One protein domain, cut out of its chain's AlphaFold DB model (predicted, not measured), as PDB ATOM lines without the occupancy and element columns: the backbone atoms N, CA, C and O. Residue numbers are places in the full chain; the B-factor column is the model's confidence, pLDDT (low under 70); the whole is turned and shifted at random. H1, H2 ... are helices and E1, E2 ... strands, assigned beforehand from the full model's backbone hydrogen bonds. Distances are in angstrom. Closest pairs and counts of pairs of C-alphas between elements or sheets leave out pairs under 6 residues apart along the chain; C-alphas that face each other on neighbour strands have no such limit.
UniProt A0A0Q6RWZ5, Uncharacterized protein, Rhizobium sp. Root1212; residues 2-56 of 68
ATOM      1  N   THR A   2      -1.361 -14.451  20.533       52.56
ATOM      2  CA  THR A   2      -0.249 -13.796  21.240       52.56
ATOM      3  C   THR A   2       0.602 -13.091  20.196       52.56
ATOM      4  O   THR A   2       1.233 -13.752  19.371       52.56
ATOM      5  N   ASP A   3       0.536 -11.765  20.174       65.44
ATOM      6  CA  ASP A   3       1.263 -10.947  19.213       65.44
ATOM      7  C   ASP A   3       2.771 -11.201  19.388       65.44
ATOM      8  O   ASP A   3       3.314 -11.162  20.496       65.44
ATOM      9  N   LYS A   4       3.448 -11.607  18.311       79.62
ATOM     10  CA  LYS A   4       4.852 -12.027  18.379       79.62
ATOM     11  C   LYS A   4       5.727 -10.779  18.479       79.62
ATOM     12  O   LYS A   4       5.622  -9.879  17.650       79.62
ATOM     13  N   LEU A   5       6.623 -10.733  19.464       85.06
ATOM     14  CA  LEU A   5       7.576  -9.630  19.594       85.06
ATOM     15  C   LEU A   5       8.477  -9.538  18.352       85.06
ATOM     16  O   LEU A   5       9.114 -10.523  17.966       85.06
ATOM     17  N   LEU A   6       8.580  -8.343  17.764       85.06
ATOM     18  CA  LEU A   6       9.570  -8.042  16.726       85.06
ATOM     19  C   LEU A   6      10.999  -8.224  17.271       85.06
ATOM     20  O   LEU A   6      11.218  -7.979  18.459       85.06
ATOM     21  N   PRO A   7      11.989  -8.595  16.437       85.06
ATOM     22  CA  PRO A   7      13.371  -8.811  16.875       85.06
ATOM     23  C   PRO A   7      13.970  -7.568  17.534       85.06
ATOM     24  O   PRO A   7      13.500  -6.454  17.320       85.06
ATOM     25  N   CYS A   8      15.017  -7.732  18.337       83.31
ATOM     26  CA  CYS A   8      15.674  -6.599  18.980       83.31
ATOM     27  C   CYS A   8      16.223  -5.583  17.953       83.31
ATOM     28  O   CYS A   8      17.023  -5.979  17.107       83.31
ATOM     29  N   PRO A   9      15.898  -4.278  18.046       78.19
ATOM     30  CA  PRO A   9      16.397  -3.278  17.096       78.19
ATOM     31  C   PRO A   9      17.902  -2.988  17.240       78.19
ATOM     32  O   PRO A   9      18.491  -2.396  16.347       78.19
ATOM     33  N   PHE A  10      18.536  -3.390  18.348       77.19
ATOM     34  CA  PHE A  10      19.960  -3.120  18.593       77.19
ATOM     35  C   PHE A  10      20.885  -4.178  17.999       77.19
ATOM     36  O   PHE A  10      21.977  -3.846  17.550       77.19
ATOM     37  N   CYS A  11      20.486  -5.451  18.038       80.25
ATOM     38  CA  CYS A  11      21.333  -6.549  17.574       80.25
ATOM     39  C   CYS A  11      20.671  -7.500  16.582       80.25
ATOM     40  O   CYS A  11      21.366  -8.372  16.071       80.25
ATOM     41  N   GLY A  12      19.363  -7.385  16.325       75.00
ATOM     42  CA  GLY A  12      18.616  -8.210  15.364       75.00
ATOM     43  C   GLY A  12      18.482  -9.700  15.710       75.00
ATOM     44  O   GLY A  12      17.545 -10.339  15.250       75.00
ATOM     45  N   ASN A  13      19.377 -10.238  16.542       66.50
ATOM     46  CA  ASN A  13      19.567 -11.674  16.736       66.50
ATOM     47  C   ASN A  13      18.936 -12.215  18.022       66.50
ATOM     48  O   ASN A  13      18.459 -13.347  18.043       66.50
ATOM     49  N   ASP A  14      18.916 -11.425  19.094       72.12
ATOM     50  CA  ASP A  14      18.343 -11.875  20.359       72.12
ATOM     51  C   ASP A  14      16.819 -11.748  20.352       72.12
ATOM     52  O   ASP A  14      16.261 -10.700  20.005       72.12
ATOM     53  N   THR A  15      16.153 -12.827  20.777       80.62
ATOM     54  CA  THR A  15      14.698 -12.859  20.937       80.62
ATOM     55  C   THR A  15      14.333 -12.057  22.189       80.62
ATOM     56  O   THR A  15      14.678 -12.475  23.299       80.62
ATOM     57  N   PRO A  16      13.671 -10.896  22.051       86.06
ATOM     58  CA  PRO A  16      13.234 -10.132  23.208       86.06
ATOM     59  C   PRO A  16      12.237 -10.936  24.046       86.06
ATOM     60  O   PRO A  16      11.497 -11.775  23.538       86.06
ATOM     61  N   THR A  17      12.223 -10.679  25.349       87.56
ATOM     62  CA  THR A  17      11.395 -11.402  26.318       87.56
ATOM     63  C   THR A  17      10.543 -10.427  27.108       87.56
ATOM     64  O   THR A  17      11.030  -9.373  27.521       87.56
ATOM     65  N   ILE A  18       9.294 -10.799  27.378       87.69
ATOM     66  CA  ILE A  18       8.442 -10.025  28.277       87.69
ATOM     67  C   ILE A  18       8.876 -10.240  29.718       87.69
ATOM     68  O   ILE A  18       9.187 -11.348  30.151       87.69
ATOM     69  N   VAL A  19       8.919  -9.142  30.459       88.62
ATOM     70  CA  VAL A  19       9.228  -9.111  31.879       88.62
ATOM     71  C   VAL A  19       8.196  -8.262  32.606       88.62
ATOM     72  O   VAL A  19       7.698  -7.269  32.083       88.62
ATOM     73  N   ARG A  20       7.909  -8.635  33.853       87.56
ATOM     74  CA  ARG A  20       7.051  -7.863  34.751       87.56
ATOM     75  C   ARG A  20       7.898  -7.287  35.881       87.56
ATOM     76  O   ARG A  20       8.610  -8.029  36.558       87.56
ATOM     77  N   ARG A  21       7.832  -5.973  36.096       80.38
ATOM     78  CA  ARG A  21       8.524  -5.273  37.191       80.38
ATOM     79  C   ARG A  21       7.598  -4.254  37.834       80.38
ATOM     80  O   ARG A  21       6.998  -3.454  37.133       80.38
ATOM     81  N   ALA A  22       7.511  -4.276  39.167       79.88
ATOM     82  CA  ALA A  22       6.757  -3.293  39.956       79.88
ATOM     83  C   ALA A  22       5.313  -3.044  39.455       79.88
ATOM     84  O   ALA A  22       4.828  -1.920  39.456       79.88
ATOM     85  N   GLY A  23       4.631  -4.100  38.997       82.69
ATOM     86  CA  GLY A  23       3.260  -4.006  38.478       82.69
ATOM     87  C   GLY A  23       3.132  -3.520  37.029       82.69
ATOM     88  O   GLY A  23       2.021  -3.521  36.514       82.69
ATOM     89  N   ALA A  24       4.236  -3.184  36.362       84.94
ATOM     90  CA  ALA A  24       4.283  -2.859  34.940       84.94
ATOM     91  C   ALA A  24       4.831  -4.031  34.116       84.94
ATOM     92  O   ALA A  24       5.597  -4.866  34.619       84.94
ATOM     93  N   PHE A  25       4.451  -4.070  32.842       87.50
ATOM     94  CA  PHE A  25       5.022  -4.976  31.855       87.50
ATOM     95  C   PHE A  25       6.086  -4.241  31.037       87.50
ATOM     96  O   PHE A  25       6.125  -3.015  30.947       87.50
ATOM     97  N   GLY A  26       7.029  -4.997  30.500       88.00
ATOM     98  CA  GLY A  26       8.106  -4.464  29.691       88.00
ATOM     99  C   GLY A  26       8.735  -5.548  28.843       88.00
ATOM    100  O   GLY A  26       8.535  -6.739  29.071       88.00
ATOM    101  N   VAL A  27       9.524  -5.124  27.871       87.25
ATOM    102  CA  VAL A  27      10.263  -6.000  26.977       87.25
ATOM    103  C   VAL A  27      11.752  -5.815  27.233       87.25
ATOM    104  O   VAL A  27      12.284  -4.703  27.247       87.25
ATOM    105  N   LYS A  28      12.432  -6.928  27.483       87.19
ATOM    106  CA  LYS A  28      13.869  -7.003  27.726       87.19
ATOM    107  C   LYS A  28      14.551  -7.643  26.526       87.19
ATOM    108  O   LYS A  28      14.086  -8.656  26.015       87.19
ATOM    109  N   CYS A  29      15.720  -7.138  26.163       86.94
ATOM    110  CA  CYS A  29      16.651  -7.830  25.279       86.94
ATOM    111  C   CYS A  29      18.081  -7.749  25.830       86.94
ATOM    112  O   CYS A  29      18.401  -6.909  26.677       86.94
ATOM    113  N   THR A  30      18.946  -8.656  25.382       84.81
ATOM    114  CA  THR A  30      20.379  -8.627  25.696       84.81
ATOM    115  C   THR A  30      21.127  -8.591  24.376       84.81
ATOM    116  O   THR A  30      20.848  -9.412  23.523       84.81
ATOM    117  N   CYS A  31      22.045  -7.650  24.186       82.81
ATOM    118  CA  CYS A  31      22.870  -7.568  22.983       82.81
ATOM    119  C   CYS A  31      24.319  -7.311  23.377       82.81
ATOM    120  O   CYS A  31      24.586  -6.362  24.114       82.81
ATOM    121  N   ALA A  32      25.253  -8.126  22.882       81.56
ATOM    122  CA  ALA A  32      26.691  -7.977  23.150       81.56
ATOM    123  C   ALA A  32      27.015  -7.768  24.651       81.56
ATOM    124  O   ALA A  32      27.776  -6.878  25.024       81.56
ATOM    125  N   GLY A  33      26.356  -8.536  25.529       79.12
ATOM    126  CA  GLY A  33      26.510  -8.437  26.989       79.12
ATOM    127  C   GLY A  33      25.792  -7.253  27.653       79.12
ATOM    128  O   GLY A  33      25.727  -7.188  28.879       79.12
ATOM    129  N   LYS A  34      25.194  -6.340  26.880       81.31
ATOM    130  CA  LYS A  34      24.397  -5.216  27.384       81.31
ATOM    131  C   LYS A  34      22.933  -5.617  27.491       81.31
ATOM    132  O   LYS A  34      22.354  -6.144  26.546       81.31
ATOM    133  N   ARG A  35      22.328  -5.366  28.649       82.56
ATOM    134  CA  ARG A  35      20.903  -5.613  28.890       82.56
ATOM    135  C   ARG A  35      20.134  -4.321  28.667       82.56
ATOM    136  O   ARG A  35      20.419  -3.321  29.321       82.56
ATOM    137  N   PHE A  36      19.143  -4.374  27.793       81.88
ATOM    138  CA  PHE A  36      18.220  -3.278  27.562       81.88
ATOM    139  C   PHE A  36      16.858  -3.681  28.101       81.88
ATOM    140  O   PHE A  36      16.387  -4.799  27.876       81.88
ATOM    141  N   LEU A  37      16.249  -2.773  28.849       81.25
ATOM    142  CA  LEU A  37      14.895  -2.924  29.340       81.25
ATOM    143  C   LEU A  37      14.079  -1.757  28.814       81.25
ATOM    144  O   LEU A  37      14.462  -0.605  28.977       81.25
ATOM    145  N   HIS A  38      12.947  -2.070  28.212       75.81
ATOM    146  CA  HIS A  38      11.976  -1.100  27.754       75.81
ATOM    147  C   HIS A  38      10.679  -1.379  28.516       75.81
ATOM    148  O   HIS A  38      10.095  -2.445  28.352       75.81
ATOM    149  N   THR A  39      10.263  -0.485  29.415       71.62
ATOM    150  CA  THR A  39       9.091  -0.722  30.285       71.62
ATOM    151  C   THR A  39       7.894   0.055  29.761       71.62
ATOM    152  O   THR A  39       7.928   1.282  29.782       71.62
ATOM    153  N   TYR A  40       6.859  -0.648  29.292       70.50
ATOM    154  CA  TYR A  40       5.673  -0.049  28.680       70.50
ATOM    155  C   TYR A  40       4.434  -0.855  29.051       70.50
ATOM    156  O   TYR A  40       4.397  -2.064  28.862       70.50
ATOM    157  N   GLY A  41       3.408  -0.157  29.532       66.25
ATOM    158  CA  GLY A  41       2.087  -0.737  29.749       66.25
ATOM    159  C   GLY A  41       1.844  -1.326  31.138       66.25
ATOM    160  O   GLY A  41       2.753  -1.691  31.894       66.25
ATOM    161  N   LYS A  42       0.555  -1.410  31.469       80.19
ATOM    162  CA  LYS A  42       0.020  -2.112  32.641       80.19
ATOM    163  C   LYS A  42      -0.329  -3.563  32.302       80.19
ATOM    164  O   LYS A  42      -0.517  -4.357  33.224       80.19
ATOM    165  N   THR A  43      -0.383  -3.911  31.016       86.38
ATOM    166  CA  THR A  43      -0.640  -5.265  30.508       86.38
ATOM    167  C   THR A  43       0.454  -5.745  29.551       86.38
ATOM    168  O   THR A  43       1.244  -4.964  29.023       86.38
ATOM    169  N   GLU A  44       0.494  -7.060  29.327       86.75
ATOM    170  CA  GLU A  44       1.410  -7.689  28.372       86.75
ATOM    171  C   GLU A  44       1.184  -7.189  26.936       86.75
ATOM    172  O   GLU A  44       2.140  -6.865  26.235       86.75
ATOM    173  N   GLU A  45      -0.076  -7.062  26.519       86.19
ATOM    174  CA  GLU A  45      -0.456  -6.621  25.172       86.19
ATOM    175  C   GLU A  45       0.012  -5.190  24.882       86.19
ATOM    176  O   GLU A  45       0.539  -4.920  23.804       86.19
ATOM    177  N   GLU A  46      -0.100  -4.285  25.860       84.50
ATOM    178  CA  GLU A  46       0.423  -2.918  25.747       84.50
ATOM    179  C   GLU A  46       1.951  -2.910  25.598       84.50
ATOM    180  O   GLU A  46       2.492  -2.142  24.798       84.50
ATOM    181  N   ALA A  47       2.651  -3.783  26.331       85.81
ATOM    182  CA  ALA A  47       4.101  -3.912  26.235       85.81
ATOM    183  C   ALA A  47       4.535  -4.413  24.851       85.81
ATOM    184  O   ALA A  47       5.491  -3.883  24.278       85.81
ATOM    185  N   ILE A  48       3.822  -5.401  24.294       86.12
ATOM    186  CA  ILE A  48       4.086  -5.929  22.948       86.12
ATOM    187  C   ILE A  48       3.794  -4.871  21.890       86.12
ATOM    188  O   ILE A  48       4.652  -4.603  21.051       86.12
ATOM    189  N   ALA A  49       2.615  -4.245  21.941       86.31
ATOM    190  CA  ALA A  49       2.217  -3.224  20.982       86.31
ATOM    191  C   ALA A  49       3.211  -2.059  20.984       86.31
ATOM    192  O   ALA A  49       3.674  -1.646  19.927       86.31
ATOM    193  N   SER A  50       3.622  -1.590  22.164       82.44
ATOM    194  CA  SER A  50       4.616  -0.525  22.280       82.44
ATOM    195  C   SER A  50       5.989  -0.941  21.744       82.44
ATOM    196  O   SER A  50       6.623  -0.172  21.023       82.44
ATOM    197  N   TRP A  51       6.430  -2.169  22.029       84.25
ATOM    198  CA  TRP A  51       7.669  -2.713  21.477       84.25
ATOM    199  C   TRP A  51       7.627  -2.843  19.954       84.25
ATOM    200  O   TRP A  51       8.634  -2.586  19.295       84.25
ATOM    201  N   ASN A  52       6.484  -3.232  19.392       83.88
ATOM    202  CA  ASN A  52       6.302  -3.422  17.956       83.88
ATOM    203  C   ASN A  52       6.086  -2.090  17.211       83.88
ATOM    204  O   ASN A  52       6.525  -1.964  16.074       83.88
ATOM    205  N   MET A  53       5.489  -1.081  17.856       82.00
ATOM    206  CA  MET A  53       5.287   0.275  17.318       82.00
ATOM    207  C   MET A  53       6.501   1.197  17.477       82.00
ATOM    208  O   MET A  53       6.423   2.380  17.140       82.00
ATOM    209  N   ARG A  54       7.617   0.699  18.019       71.31
ATOM    210  CA  ARG A  54       8.811   1.520  18.225       71.31
ATOM    211  C   ARG A  54       9.250   2.166  16.894       71.31
ATOM    212  O   ARG A  54       9.399   1.457  15.897       71.31
ATOM    213  N   PRO A  55       9.494   3.483  16.853       60.81
ATOM    214  CA  PRO A  55      10.156   4.091  15.707       60.81
ATOM    215  C   PRO A  55      11.589   3.557  15.616       60.81
ATOM    216  O   PRO A  55      12.297   3.436  16.623       60.81
ATOM    217  N   GLU A  56      12.007   3.202  14.406       56.56
ATOM    218  CA  GLU A  56      13.357   2.724  14.125       56.56
ATOM    219  C   GLU A  56      14.382   3.759  14.626       56.56
ATOM    220  O   GLU A  56      14.393   4.904  14.183       56.56
TER     221      GLU A  56
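AT A GLANCE: This is residues 2 to 56 of the 68 residues of an uncharacterized protein of Rhizobium sp. Root1212 (UniProt A0A0Q6RWZ5). A small, strongly twisted sheet of three antiparallel strands, E1, E2 and E3, has one short helix, H1, slanting over one face near one end of E2. The long opening stretch without a named element, residues 2 to 16, loops over the same side of the sheet as H1, and the other face is bare. The printed part has 55 residues with three named strands and one named helix, in the order E1, E2, E3, H1; the sheet's order is E1, E2, E3, and the class is mixed, helices and strands. The whole is compact, with a radius of gyration of the C-alphas of 10.5 A, and rounded, spanning 28 by 21 by 19 A.

IN THESE COORDINATES: E2, residues 24 to 31, is the longest strand, 22.6 A from first to last C-alpha. E1, residues 17 to 21, measures 12.8 A and begins at C-alpha 17 at (11.395, -11.402, 26.318). E3, residues 34 to 39, measures 16.2 A and begins at C-alpha 34 at (24.397, -5.216, 27.384). H1, residues 44 to 52, measures 12.3 A and ends at C-alpha 52 at (6.302, -3.422, 17.956).

HOW THE PARTS SIT: E1, E2 and E3 form a meander, each strand the antiparallel neighbour of the one before, with E2 as the inner strand and E1 and E3 as edge strands. E1 and E2 are a hairpin at 133 degrees between their directions; N 19 and O 26 are within hydrogen-bond range at 2.8 A, as are N 21 and O 24 at 2.9 A. E2 and E3 are a hairpin at 159 degrees, with N 29 and O 36 within hydrogen-bond range at 3.0 A and N 31 and O 34 at 2.8 A. H1 is on the sheet at a height over the sheet of 8.6 A. It lies over E2, but only just over E2 alone: dropped onto the local plane, 4 of its 9 C-alphas fall on E2, 2 on E1 and 2 on E3. On the local plane H1 and E2 stand at 36 degrees, and H1 runs slantwise to the strands. The closest C-alphas of E2 and H1 are those of Gly 26 and Ala 47, 5.3 A apart. In H1 every O i to N i+4 pair is within hydrogen-bond range.

THE WHOLE: The two C-alphas farthest apart are those of Ala 32 and Lys 42, 28.9 A. The printed part has no cut, and the links E1 to E2, E2 to E3 and E3 to H1 are tight. The mean pLDDT of the printed part is 80.2; it is under 70 at residues 2 to 3, 13, 41 and 55 to 56 of this predicted model.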